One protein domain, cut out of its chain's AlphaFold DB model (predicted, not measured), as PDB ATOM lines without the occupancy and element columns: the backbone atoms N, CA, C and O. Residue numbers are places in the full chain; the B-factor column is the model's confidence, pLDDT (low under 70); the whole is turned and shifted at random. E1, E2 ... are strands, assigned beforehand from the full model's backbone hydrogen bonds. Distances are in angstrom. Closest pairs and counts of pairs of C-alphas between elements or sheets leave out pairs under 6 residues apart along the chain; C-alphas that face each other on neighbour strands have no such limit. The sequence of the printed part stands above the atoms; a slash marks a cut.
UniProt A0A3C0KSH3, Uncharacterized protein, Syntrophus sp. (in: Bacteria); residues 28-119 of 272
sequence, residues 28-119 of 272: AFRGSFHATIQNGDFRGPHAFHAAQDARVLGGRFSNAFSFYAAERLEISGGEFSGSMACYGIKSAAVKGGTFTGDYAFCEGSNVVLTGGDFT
ATOM      1  N   ALA A  28     -23.587  44.675 -21.286       88.44
ATOM      2  CA  ALA A  28     -24.394  45.739 -20.693       88.44
ATOM      3  C   ALA A  28     -23.585  46.731 -19.832       88.44
ATOM      4  O   ALA A  28     -23.887  47.920 -19.831       88.44
ATOM      5  N   PHE A  29     -22.535  46.272 -19.148       89.94
ATOM      6  CA  PHE A  29     -21.670  47.063 -18.267       89.94
ATOM      7  C   PHE A  29     -20.179  46.801 -18.520       89.94
ATOM      8  O   PHE A  29     -19.368  46.745 -17.594       89.94
ATOM      9  N   ARG A  30     -19.779  46.626 -19.785       91.12
ATOM     10  CA  ARG A  30     -18.376  46.353 -20.132       91.12
ATOM     11  C   ARG A  30     -17.410  47.420 -19.601       91.12
ATOM     12  O   ARG A  30     -17.498  48.614 -19.911       91.12
ATOM     13  N   GLY A  31     -16.407  46.952 -18.863       88.94
ATOM     14  CA  GLY A  31     -15.360  47.776 -18.276       88.94
ATOM     15  C   GLY A  31     -15.908  48.807 -17.296       88.94
ATOM     16  O   GLY A  31     -15.393  49.925 -17.271       88.94
ATOM     17  N   SER A  32     -17.008  48.502 -16.603       91.75
ATOM     18  CA  SER A  32     -17.524  49.334 -15.519       91.75
ATOM     19  C   SER A  32     -16.558  49.341 -14.333       91.75
ATOM     20  O   SER A  32     -15.940  48.323 -14.043       91.75
ATOM     21  N   PHE A  33     -16.500  50.454 -13.620       90.88
ATOM     22  CA  PHE A  33     -15.801  50.659 -12.358       90.88
ATOM     23  C   PHE A  33     -16.848  50.796 -11.245       90.88
ATOM     24  O   PHE A  33     -17.847  51.482 -11.420       90.88
ATOM     25  N   HIS A  34     -16.666  50.141 -10.103       91.75
ATOM     26  CA  HIS A  34     -17.543  50.303  -8.933       91.75
ATOM     27  C   HIS A  34     -19.042  50.044  -9.195       91.75
ATOM     28  O   HIS A  34     -19.912  50.631  -8.541       91.75
ATOM     29  N   ALA A  35     -19.371  49.172 -10.156       93.06
ATOM     30  CA  ALA A  35     -20.759  48.841 -10.455       93.06
ATOM     31  C   ALA A  35     -21.426  48.222  -9.222       93.06
ATOM     32  O   ALA A  35     -20.960  47.214  -8.705       93.06
ATOM     33  N   THR A  36     -22.527  48.806  -8.754       95.50
ATOM     34  CA  THR A  36     -23.317  48.279  -7.637       95.50
ATOM     35  C   THR A  36     -24.649  47.757  -8.155       95.50
ATOM     36  O   THR A  36     -25.467  48.530  -8.657       95.50
ATOM     37  N   ILE A  37     -24.889  46.461  -7.991       95.31
ATOM     38  CA  ILE A  37     -26.104  45.765  -8.399       95.31
ATOM     39  C   ILE A  37     -26.877  45.359  -7.149       95.31
ATOM     40  O   ILE A  37     -26.437  44.505  -6.390       95.31
ATOM     41  N   GLN A  38     -28.027  45.984  -6.915       95.25
ATOM     42  CA  GLN A  38     -28.934  45.630  -5.820       95.25
ATOM     43  C   GLN A  38     -29.940  44.558  -6.242       95.25
ATOM     44  O   GLN A  38     -30.263  43.677  -5.451       95.25
ATOM     45  N   ASN A  39     -30.431  44.641  -7.479       93.81
ATOM     46  CA  ASN A  39     -31.358  43.690  -8.085       93.81
ATOM     47  C   ASN A  39     -31.339  43.856  -9.618       93.81
ATOM     48  O   ASN A  39     -30.619  44.699 -10.154       93.81
ATOM     49  N   GLY A  40     -32.165  43.090 -10.324       92.62
ATOM     50  CA  GLY A  40     -32.325  43.127 -11.776       92.62
ATOM     51  C   GLY A  40     -32.342  41.725 -12.374       92.62
ATOM     52  O   GLY A  40     -31.986  40.758 -11.711       92.62
ATOM     53  N   ASP A  41     -32.766  41.619 -13.626       95.50
ATOM     54  CA  ASP A  41     -32.743  40.390 -14.416       95.50
ATOM     55  C   ASP A  41     -31.803  40.603 -15.608       95.50
ATOM     56  O   ASP A  41     -32.122  41.324 -16.553       95.50
ATOM     57  N   PHE A  42     -30.612  40.023 -15.528       95.12
ATOM     58  CA  PHE A  42     -29.549  40.110 -16.519       95.12
ATOM     59  C   PHE A  42     -29.599  38.860 -17.389       95.12
ATOM     60  O   PHE A  42     -29.273  37.748 -16.964       95.12
ATOM     61  N   ARG A  43     -30.051  39.055 -18.624       93.75
ATOM     62  CA  ARG A  43     -30.235  38.006 -19.626       93.75
ATOM     63  C   ARG A  43     -29.288  38.148 -20.805       93.75
ATOM     64  O   ARG A  43     -29.309  37.286 -21.663       93.75
ATOM     65  N   GLY A  44     -28.475  39.195 -20.884       90.50
ATOM     66  CA  GLY A  44     -27.392  39.261 -21.864       90.50
ATOM     67  C   GLY A  44     -26.167  38.459 -21.404       90.50
ATOM     68  O   GLY A  44     -25.871  38.464 -20.206       90.50
ATOM     69  N   PRO A  45     -25.440  37.779 -22.309       91.31
ATOM     70  CA  PRO A  45     -24.126  37.236 -21.976       91.31
ATOM     71  C   PRO A  45     -23.127  38.371 -21.716       91.31
ATOM     72  O   PRO A  45     -23.334  39.514 -22.136       91.31
ATOM     73  N   HIS A  46     -22.040  38.078 -20.999       92.06
ATOM     74  CA  HIS A  46     -20.967  39.052 -20.744       92.06
ATOM     75  C   HIS A  46     -21.437  40.376 -20.119       92.06
ATOM     76  O   HIS A  46     -20.826  41.423 -20.347       92.06
ATOM     77  N   ALA A  47     -22.521  40.344 -19.334       92.69
ATOM     78  CA  ALA A  47     -23.147  41.539 -18.772       92.69
ATOM     79  C   ALA A  47     -22.129  42.455 -18.065       92.69
ATOM     80  O   ALA A  47     -22.183  43.668 -18.245       92.69
ATOM     81  N   PHE A  48     -21.154  41.880 -17.357       93.44
ATOM     82  CA  PHE A  48     -20.078  42.572 -16.647       93.44
ATOM     83  C   PHE A  48     -18.699  42.067 -17.099       93.44
ATOM     84  O   PHE A  48     -17.929  41.484 -16.333       93.44
ATOM     85  N   HIS A  49     -18.373  42.286 -18.373       94.25
ATOM     86  CA  HIS A  49     -17.048  41.989 -18.923       94.25
ATOM     87  C   HIS A  49     -15.988  42.987 -18.431       94.25
ATOM     88  O   HIS A  49     -16.126  44.190 -18.655       94.25
ATOM     89  N   ALA A  50     -14.876  42.493 -17.886       94.38
ATOM     90  CA  ALA A  50     -13.739  43.279 -17.398       94.38
ATOM     91  C   ALA A  50     -14.132  44.375 -16.391       94.38
ATOM     92  O   ALA A  50     -13.564  45.467 -16.395       94.38
ATOM     93  N   ALA A  51     -15.146  44.105 -15.565       93.50
ATOM     94  CA  ALA A  51     -15.563  45.033 -14.525       93.50
ATOM     95  C   ALA A  51     -14.496  45.140 -13.422       93.50
ATOM     96  O   ALA A  51     -13.862  44.153 -13.043       93.50
ATOM     97  N   GLN A  52     -14.322  46.346 -12.893       95.12
ATOM     98  CA  GLN A  52     -13.428  46.653 -11.784       95.12
ATOM     99  C   GLN A  52     -14.263  46.995 -10.553       95.12
ATOM    100  O   GLN A  52     -15.176  47.817 -10.638       95.12
ATOM    101  N   ASP A  53     -13.965  46.352  -9.424       95.12
ATOM    102  CA  ASP A  53     -14.632  46.571  -8.135       95.12
ATOM    103  C   ASP A  53     -16.172  46.491  -8.204       95.12
ATOM    104  O   ASP A  53     -16.886  47.325  -7.643       95.12
ATOM    105  N   ALA A  54     -16.704  45.496  -8.918       96.00
ATOM    106  CA  ALA A  54     -18.145  45.278  -9.002       96.00
ATOM    107  C   ALA A  54     -18.687  44.676  -7.698       96.00
ATOM    108  O   ALA A  54     -18.065  43.802  -7.097       96.00
ATOM    109  N   ARG A  55     -19.881  45.106  -7.288       97.62
ATOM    110  CA  ARG A  55     -20.572  44.641  -6.087       97.62
ATOM    111  C   ARG A  55     -22.000  44.219  -6.402       97.62
ATOM    112  O   ARG A  55     -22.829  45.043  -6.776       97.62
ATOM    113  N   VAL A  56     -22.302  42.949  -6.179       97.75
ATOM    114  CA  VAL A  56     -23.618  42.330  -6.330       97.75
ATOM    115  C   VAL A  56     -24.205  42.070  -4.950       97.75
ATOM    116  O   VAL A  56     -23.620  41.380  -4.122       97.75
ATOM    117  N   LEU A  57     -25.376  42.629  -4.694       97.38
ATOM    118  CA  LEU A  57     -26.164  42.424  -3.480       97.38
ATOM    119  C   LEU A  57     -27.399  41.550  -3.753       97.38
ATOM    120  O   LEU A  57     -28.031  41.080  -2.816       97.38
ATOM    121  N   GLY A  58     -27.738  41.341  -5.028       94.81
ATOM    122  CA  GLY A  58     -28.879  40.553  -5.478       94.81
ATOM    123  C   GLY A  58     -29.075  40.657  -6.991       94.81
ATOM    124  O   GLY A  58     -28.289  41.296  -7.691       94.81
ATOM    125  N   GLY A  59     -30.146  40.041  -7.493       96.31
ATOM    126  CA  GLY A  59     -30.476  39.976  -8.919       96.31
ATOM    127  C   GLY A  59     -30.355  38.568  -9.497       96.31
ATOM    128  O   GLY A  59     -29.856  37.654  -8.842       96.31
ATOM    129  N   ARG A  60     -30.839  38.408 -10.729       97.88
ATOM    130  CA  ARG A  60     -30.834  37.154 -11.480       97.88
ATOM    131  C   ARG A  60     -29.960  37.279 -12.719       97.88
ATOM    132  O   ARG A  60     -30.181  38.159 -13.543       97.88
ATOM    133  N   PHE A  61     -29.011  36.373 -12.873       97.75
ATOM    134  CA  PHE A  61     -28.011  36.341 -13.932       97.75
ATOM    135  C   PHE A  61     -28.183  35.040 -14.705       97.75
ATOM    136  O   PHE A  61     -27.720  33.975 -14.296       97.75
ATOM    137  N   SER A  62     -28.938  35.115 -15.797       96.31
ATOM    138  CA  SER A  62     -29.474  33.907 -16.434       96.31
ATOM    139  C   SER A  62     -28.566  33.328 -17.516       96.31
ATOM    140  O   SER A  62     -28.776  32.195 -17.936       96.31
ATOM    141  N   ASN A  63     -27.588  34.106 -17.985       95.00
ATOM    142  CA  ASN A  63     -26.776  33.767 -19.147       95.00
ATOM    143  C   ASN A  63     -25.294  33.588 -18.819       95.00
ATOM    144  O   ASN A  63     -24.802  34.013 -17.766       95.00
ATOM    145  N   ALA A  64     -24.598  32.913 -19.734       93.81
ATOM    146  CA  ALA A  64     -23.202  32.558 -19.558       93.81
ATOM    147  C   ALA A  64     -22.300  33.788 -19.395       93.81
ATOM    148  O   ALA A  64     -22.604  34.874 -19.903       93.81
ATOM    149  N   PHE A  65     -21.176  33.601 -18.700       95.88
ATOM    150  CA  PHE A  65     -20.134  34.623 -18.564       95.88
ATOM    151  C   PHE A  65     -20.631  35.961 -18.007       95.88
ATOM    152  O   PHE A  65     -20.131  37.019 -18.387       95.88
ATOM    153  N   SER A  66     -21.624  35.934 -17.115       95.69
ATOM    154  CA  SER A  66     -22.226  37.147 -16.545       95.69
ATOM    155  C   SER A  66     -21.174  38.101 -15.968       95.69
ATOM    156  O   SER A  66     -21.238  39.301 -16.225       95.69
ATOM    157  N   PHE A  67     -20.165  37.560 -15.286       96.69
ATOM    158  CA  PHE A  67     -18.947  38.244 -14.873       96.69
ATOM    159  C   PHE A  67     -17.756  37.546 -15.524       96.69
ATOM    160  O   PHE A  67     -17.405  36.422 -15.171       96.69
ATOM    161  N   TYR A  68     -17.128  38.211 -16.485       97.06
ATOM    162  CA  TYR A  68     -15.997  37.662 -17.229       97.06
ATOM    163  C   TYR A  68     -14.787  38.568 -17.079       97.06
ATOM    164  O   TYR A  68     -14.903  39.772 -17.309       97.06
ATOM    165  N   ALA A  69     -13.638  37.999 -16.712       96.31
ATOM    166  CA  ALA A  69     -12.378  38.724 -16.553       96.31
ATOM    167  C   ALA A  69     -12.468  39.933 -15.597       96.31
ATOM    168  O   ALA A  69     -11.780  40.938 -15.788       96.31
ATOM    169  N   ALA A  70     -13.347  39.877 -14.589       95.44
ATOM    170  CA  ALA A  70     -13.466  40.949 -13.606       95.44
ATOM    171  C   ALA A  70     -12.236  40.986 -12.684       95.44
ATOM    172  O   ALA A  70     -11.655  39.952 -12.347       95.44
ATOM    173  N   GLU A  71     -11.837  42.181 -12.256       96.69
ATOM    174  CA  GLU A  71     -10.645  42.340 -11.417       96.69
ATOM    175  C   GLU A  71     -10.936  42.110  -9.935       96.69
ATOM    176  O   GLU A  71     -10.203  41.395  -9.255       96.69
ATOM    177  N   ARG A  72     -12.029  42.691  -9.442       97.25
ATOM    178  CA  ARG A  72     -12.515  42.494  -8.078       97.25
ATOM    179  C   ARG A  72     -14.030  42.422  -8.109       97.25
ATOM    180  O   ARG A  72     -14.679  43.309  -8.666       97.25
ATOM    181  N   LEU A  73     -14.573  41.363  -7.523       98.06
ATOM    182  CA  LEU A  73     -16.003  41.100  -7.488       98.06
ATOM    183  C   LEU A  73     -16.454  40.769  -6.065       98.06
ATOM    184  O   LEU A  73     -15.995  39.804  -5.464       98.06
ATOM    185  N   GLU A  74     -17.385  41.542  -5.530       98.38
ATOM    186  CA  GLU A  74     -18.062  41.233  -4.273       98.38
ATOM    187  C   GLU A  74     -19.474  40.735  -4.567       98.38
ATOM    188  O   GLU A  74     -20.237  41.415  -5.243       98.38
ATOM    189  N   ILE A  75     -19.847  39.570  -4.044       98.19
ATOM    190  CA  ILE A  75     -21.199  39.018  -4.155       98.19
ATOM    191  C   ILE A  75     -21.726  38.782  -2.743       98.19
ATOM    192  O   ILE A  75     -21.051  38.197  -1.906       98.19
ATOM    193  N   SER A  76     -22.926  39.265  -2.445       97.12
ATOM    194  CA  SER A  76     -23.610  39.082  -1.156       97.12
ATOM    195  C   SER A  76     -25.034  38.549  -1.345       97.12
ATOM    196  O   SER A  76     -25.941  38.935  -0.614       97.12
ATOM    197  N   GLY A  77     -25.227  37.708  -2.367       93.56
ATOM    198  CA  GLY A  77     -26.517  37.155  -2.777       93.56
ATOM    199  C   GLY A  77     -26.754  37.258  -4.287       93.56
ATOM    200  O   GLY A  77     -25.953  37.839  -5.019       93.56
ATOM    201  N   GLY A  78     -27.873  36.696  -4.742       97.31
ATOM    202  CA  GLY A  78     -28.263  36.635  -6.154       97.31
ATOM    203  C   GLY A  78     -28.402  35.205  -6.675       97.31
ATOM    204  O   GLY A  78     -27.974  34.247  -6.028       97.31
ATOM    205  N   GLU A  79     -29.012  35.085  -7.847       98.44
ATOM    206  CA  GLU A  79     -29.245  33.827  -8.558       98.44
ATOM    207  C   GLU A  79     -28.470  33.833  -9.877       98.44
ATOM    208  O   GLU A  79     -28.636  34.738 -10.693       98.44
ATOM    209  N   PHE A  80     -27.645  32.821 -10.111       98.44
ATOM    210  CA  PHE A  80     -26.756  32.719 -11.262       98.44
ATOM    211  C   PHE A  80     -26.974  31.370 -11.942       98.44
ATOM    212  O   PHE A  80     -26.484  30.350 -11.469       98.44
ATOM    213  N   SER A  81     -27.707  31.340 -13.052       97.62
ATOM    214  CA  SER A  81     -28.039  30.081 -13.735       97.62
ATOM    215  C   SER A  81     -27.249  29.840 -15.019       97.62
ATOM    216  O   SER A  81     -27.330  28.757 -15.592       97.62
ATOM    217  N   GLY A  82     -26.498  30.835 -15.492       94.94
ATOM    218  CA  GLY A  82     -25.640  30.691 -16.664       94.94
ATOM    219  C   GLY A  82     -24.372  29.885 -16.373       94.94
ATOM    220  O   GLY A  82     -23.786  30.007 -15.298       94.94
ATOM    221  N   SER A  83     -23.906  29.108 -17.353       95.75
ATOM    222  CA  SER A  83     -22.588  28.465 -17.289       95.75
ATOM    223  C   SER A  83     -21.476  29.508 -17.186       95.75
ATOM    224  O   SER A  83     -21.555  30.566 -17.813       95.75
ATOM    225  N   MET A  84     -20.406  29.208 -16.455       96.50
ATOM    226  CA  MET A  84     -19.257  30.097 -16.292       96.50
ATOM    227  C   MET A  84     -19.694  31.487 -15.803       96.50
ATOM    228  O   MET A  84     -19.181  32.508 -16.254       96.50
ATOM    229  N   ALA A  85     -20.690  31.537 -14.903       96.62
ATOM    230  CA  ALA A  85     -21.300  32.783 -14.428       96.62
ATOM    231  C   ALA A  85     -20.266  33.804 -13.933       96.62
ATOM    232  O   ALA A  85     -20.433  35.002 -14.151       96.62
ATOM    233  N   CYS A  86     -19.205  33.311 -13.297       97.44
ATOM    234  CA  CYS A  86     -18.000  34.051 -12.959       97.44
ATOM    235  C   CYS A  86     -16.815  33.291 -13.559       97.44
ATOM    236  O   CYS A  86     -16.608  32.141 -13.183       97.44
ATOM    237  N   TYR A  87     -16.062  33.890 -14.478       98.06
ATOM    238  CA  TYR A  87     -14.950  33.217 -15.156       98.06
ATOM    239  C   TYR A  87     -13.736  34.133 -15.292       98.06
ATOM    240  O   TYR A  87     -13.883  35.317 -15.619       98.06
ATOM    241  N   GLY A  88     -12.540  33.591 -15.042       96.62
ATOM    242  CA  GLY A  88     -11.274  34.321 -15.168       96.62
ATOM    243  C   GLY A  88     -11.164  35.524 -14.222       96.62
ATOM    244  O   GLY A  88     -10.565  36.544 -14.562       96.62
ATOM    245  N   ILE A  89     -11.815  35.455 -13.060       96.88
ATOM    246  CA  ILE A  89     -11.868  36.555 -12.088       96.88
ATOM    247  C   ILE A  89     -10.533  36.648 -11.339       96.88
ATOM    248  O   ILE A  89     -10.041  35.632 -10.863       96.88
ATOM    249  N   LYS A  90      -9.949  37.843 -11.171       97.81
ATOM    250  CA  LYS A  90      -8.662  37.988 -10.447       97.81
ATOM    251  C   LYS A  90      -8.791  37.913  -8.920       97.81
ATOM    252  O   LYS A  90      -7.835  37.516  -8.247       97.81
ATOM    253  N   SER A  91      -9.924  38.365  -8.384       98.19
ATOM    254  CA  SER A  91     -10.285  38.277  -6.968       98.19
ATOM    255  C   SER A  91     -11.799  38.363  -6.796       98.19
ATOM    256  O   SER A  91     -12.454  39.210  -7.411       98.19
ATOM    257  N   ALA A  92     -12.357  37.512  -5.934       98.31
ATOM    258  CA  ALA A  92     -13.765  37.592  -5.569       98.31
ATOM    259  C   ALA A  92     -13.991  37.327  -4.080       98.31
ATOM    260  O   ALA A  92     -13.327  36.482  -3.489       98.31
ATOM    261  N   ALA A  93     -14.969  38.009  -3.492       98.56
ATOM    262  CA  ALA A  93     -15.480  37.721  -2.157       98.56
ATOM    263  C   ALA A  93     -16.984  37.452  -2.249       98.56
ATOM    264  O   ALA A  93     -17.767  38.352  -2.547       98.56
ATOM    265  N   VAL A  94     -17.386  36.210  -1.994       98.44
ATOM    266  CA  VAL A  94     -18.762  35.734  -2.142       98.44
ATOM    267  C   VAL A  94     -19.310  35.374  -0.772       98.44
ATOM    268  O   VAL A  94     -18.722  34.584  -0.039       98.44
ATOM    269  N   LYS A  95     -20.446  35.961  -0.414       98.00
ATOM    270  CA  LYS A  95     -21.182  35.717   0.826       98.00
ATOM    271  C   LYS A  95     -22.578  35.232   0.451       98.00
ATOM    272  O   LYS A  95     -23.509  36.028   0.356       98.00
ATOM    273  N   GLY A  96     -22.696  33.933   0.195       95.12
ATOM    274  CA  GLY A  96     -23.939  33.318  -0.266       95.12
ATOM    275  C   GLY A  96     -24.293  33.615  -1.729       95.12
ATOM    276  O   GLY A  96     -23.496  34.161  -2.492       95.12
ATOM    277  N   GLY A  97     -25.515  33.235  -2.103       97.31
ATOM    278  CA  GLY A  97     -26.009  33.214  -3.482       97.31
ATOM    279  C   GLY A  97     -26.268  31.788  -3.965       97.31
ATOM    280  O   GLY A  97     -25.815  30.823  -3.347       97.31
ATOM    281  N   THR A  98     -27.006  31.671  -5.064       98.56
ATOM    282  CA  THR A  98     -27.348  30.390  -5.687       98.56
ATOM    283  C   THR A  98     -26.778  30.351  -7.096       98.56
ATOM    284  O   THR A  98     -27.112  31.196  -7.922       98.56
ATOM    285  N   PHE A  99     -25.927  29.371  -7.377       98.56
ATOM    286  CA  PHE A  99     -25.254  29.178  -8.657       98.56
ATOM    287  C   PHE A  99     -25.680  27.831  -9.222       98.56
ATOM    288  O   PHE A  99     -25.331  26.812  -8.645       98.56
ATOM    289  N   THR A 100     -26.436  27.804 -10.317       98.25
ATOM    290  CA  THR A 100     -26.967  26.551 -10.881       98.25
ATOM    291  C   THR A 100     -26.353  26.141 -12.215       98.25
ATOM    292  O   THR A 100     -26.733  25.113 -12.769       98.25
ATOM    293  N   GLY A 101     -25.470  26.973 -12.768       96.75
ATOM    294  CA  GLY A 101     -24.766  26.692 -14.014       96.75
ATOM    295  C   GLY A 101     -23.406  26.042 -13.779       96.75
ATOM    296  O   GLY A 101     -22.763  26.252 -12.749       96.75
ATOM    297  N   ASP A 102     -22.940  25.303 -14.782       98.38
ATOM    298  CA  ASP A 102     -21.629  24.657 -14.758       98.38
ATOM    299  C   ASP A 102     -20.479  25.674 -14.697       98.38
ATOM    300  O   ASP A 102     -20.588  26.791 -15.200       98.38
ATOM    301  N   TYR A 103     -19.344  25.264 -14.138       98.31
ATOM    302  CA  TYR A 103     -18.073  25.988 -14.128       98.31
ATOM    303  C   TYR A 103     -18.132  27.371 -13.463       98.31
ATOM    304  O   TYR A 103     -17.437  28.309 -13.865       98.31
ATOM    305  N   ALA A 104     -18.961  27.527 -12.426       98.19
ATOM    306  CA  ALA A 104     -18.978  28.740 -11.616       98.19
ATOM    307  C   ALA A 104     -17.591  29.002 -10.993       98.19
ATOM    308  O   ALA A 104     -17.018  28.126 -10.350       98.19
ATOM    309  N   PHE A 105     -17.067  30.219 -11.158       98.44
ATOM    310  CA  PHE A 105     -15.733  30.635 -10.694       98.44
ATOM    311  C   PHE A 105     -14.564  29.865 -11.324       98.44
ATOM    312  O   PHE A 105     -13.477  29.824 -10.748       98.44
ATOM    313  N   CYS A 106     -14.767  29.286 -12.510       98.19
ATOM    314  CA  CYS A 106     -13.694  28.643 -13.258       98.19
ATOM    315  C   CYS A 106     -12.583  29.649 -13.617       98.19
ATOM    316  O   CYS A 106     -12.859  30.818 -13.916       98.19
ATOM    317  N   GLU A 107     -11.327  29.211 -13.509       98.25
ATOM    318  CA  GLU A 107     -10.116  30.031 -13.677       98.25
ATOM    319  C   GLU A 107     -10.048  31.263 -12.749       98.25
ATOM    320  O   GLU A 107      -9.306  32.222 -12.984       98.25
ATOM    321  N   GLY A 108     -10.827  31.262 -11.664       97.75
ATOM    322  CA  GLY A 108     -10.795  32.315 -10.660       97.75
ATOM    323  C   GLY A 108      -9.506  32.282  -9.840       97.75
ATOM    324  O   GLY A 108      -9.058  31.230  -9.394       97.75
ATOM    325  N   SER A 109      -8.920  33.446  -9.584       98.31
ATOM    326  CA  SER A 109      -7.823  33.633  -8.635       98.31
ATOM    327  C   SER A 109      -8.330  34.328  -7.372       98.31
ATOM    328  O   SER A 109      -9.211  35.181  -7.455       98.31
ATOM    329  N   ASN A 110      -7.778  33.989  -6.202       98.50
ATOM    330  CA  ASN A 110      -8.085  34.645  -4.918       98.50
ATOM    331  C   ASN A 110      -9.600  34.780  -4.653       98.50
ATOM    332  O   ASN A 110     -10.095  35.857  -4.296       98.50
ATOM    333  N   VAL A 111     -10.345  33.703  -4.918       98.56
ATOM    334  CA  VAL A 111     -11.796  33.628  -4.714       98.56
ATOM    335  C   VAL A 111     -12.067  33.141  -3.301       98.56
ATOM    336  O   VAL A 111     -11.654  32.045  -2.951       98.56
ATOM    337  N   VAL A 112     -12.793  33.919  -2.505       98.56
ATOM    338  CA  VAL A 112     -13.213  33.544  -1.152       98.56
ATOM    339  C   VAL A 112     -14.718  33.314  -1.141       98.56
ATOM    340  O   VAL A 112     -15.491  34.258  -1.314       98.56
ATOM    341  N   LEU A 113     -15.143  32.074  -0.910       98.44
ATOM    342  CA  LEU A 113     -16.542  31.680  -0.775       98.44
ATOM    343  C   LEU A 113     -16.893  31.505   0.704       98.44
ATOM    344  O   LEU A 113     -16.328  30.668   1.398       98.44
ATOM    345  N   THR A 114     -17.844  32.289   1.195       97.75
ATOM    346  CA  THR A 114     -18.401  32.190   2.548       97.75
ATOM    347  C   THR A 114     -19.867  31.781   2.438       97.75
ATOM    348  O   THR A 114     -20.766  32.621   2.496       97.75
ATOM    349  N   GLY A 115     -20.103  30.483   2.232       96.06
ATOM    350  CA  GLY A 115     -21.440  29.930   2.012       96.06
ATOM    351  C   GLY A 115     -21.935  30.056   0.568       96.06
ATOM    352  O   GLY A 115     -21.207  30.490  -0.322       96.06
ATOM    353  N   GLY A 116     -23.204  29.695   0.366       97.75
ATOM    354  CA  GLY A 116     -23.869  29.646  -0.938       97.75
ATOM    355  C   GLY A 116     -24.250  28.226  -1.345       97.75
ATOM    356  O   GLY A 116     -23.780  27.255  -0.746       97.75
ATOM    357  N   ASP A 117     -25.101  28.140  -2.360       98.62
ATOM    358  CA  ASP A 117     -25.571  26.890  -2.951       98.62
ATOM    359  C   ASP A 117     -25.107  26.821  -4.402       98.62
ATOM    360  O   ASP A 117     -25.429  27.690  -5.212       98.62
ATOM    361  N   PHE A 118     -24.348  25.786  -4.729       98.62
ATOM    362  CA  PHE A 118     -23.760  25.567  -6.039       98.62
ATOM    363  C   PHE A 118     -24.266  24.236  -6.568       98.62
ATOM    364  O   PHE A 118     -24.020  23.201  -5.958       98.62
ATOM    365  N   THR A 119     -24.965  24.257  -7.692       97.94
ATOM    366  CA  THR A 119     -25.384  23.067  -8.425       97.94
ATOM    367  C   THR A 119     -24.841  23.145  -9.845       97.94
ATOM    368  O   THR A 119     -24.897  24.208 -10.457       97.94
TER     369      THR A 119
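This is residues 28 to 119 of the 272 residues of an uncharacterized protein of Syntrophus sp. (in: Bacteria) (UniProt A0A3C0KSH3). A chain with little regular structure winds in stacked turns, a solenoid, with E1, E2, E3 and E4 side by side along one wall. Five named strands, E1 to E5 along the chain, hold 17 of 92 printed residues; the class is all strand. The sheet E1, E2, E3, E4 is parallel. The whole is compact, radius of gyration of the C-alphas 11.0 A, spans 28 by 27 by 21 A.

E1, residues 54 to 56, begins at C-alpha 54 (-18.145, 45.278, -9.002). E2 is 73 to 75, E3 92 to 95, 10.0 A long, and E4 111 to 114, 9.9 A. E5, 117 to 119, ends at C-alpha 119 (-25.384, 23.067, -8.425).

Within hydrogen-bond range are N 56 and O 74 of parallel E1 and E2, 2.7 A, N 93 and O 73 of E2 and E3, 2.9 A, and N 114 and O 94 of E3 and E4, 2.7 A. E5 pairs with no named strand; residues 117 to 118 pair with 98 to 99.

C-alphas 33 and 119, the farthest apart, are 29.5 A apart. The printed part has no cut. Links are long except E4 to E5, tight. No printed residue is under 70 in pLDDT.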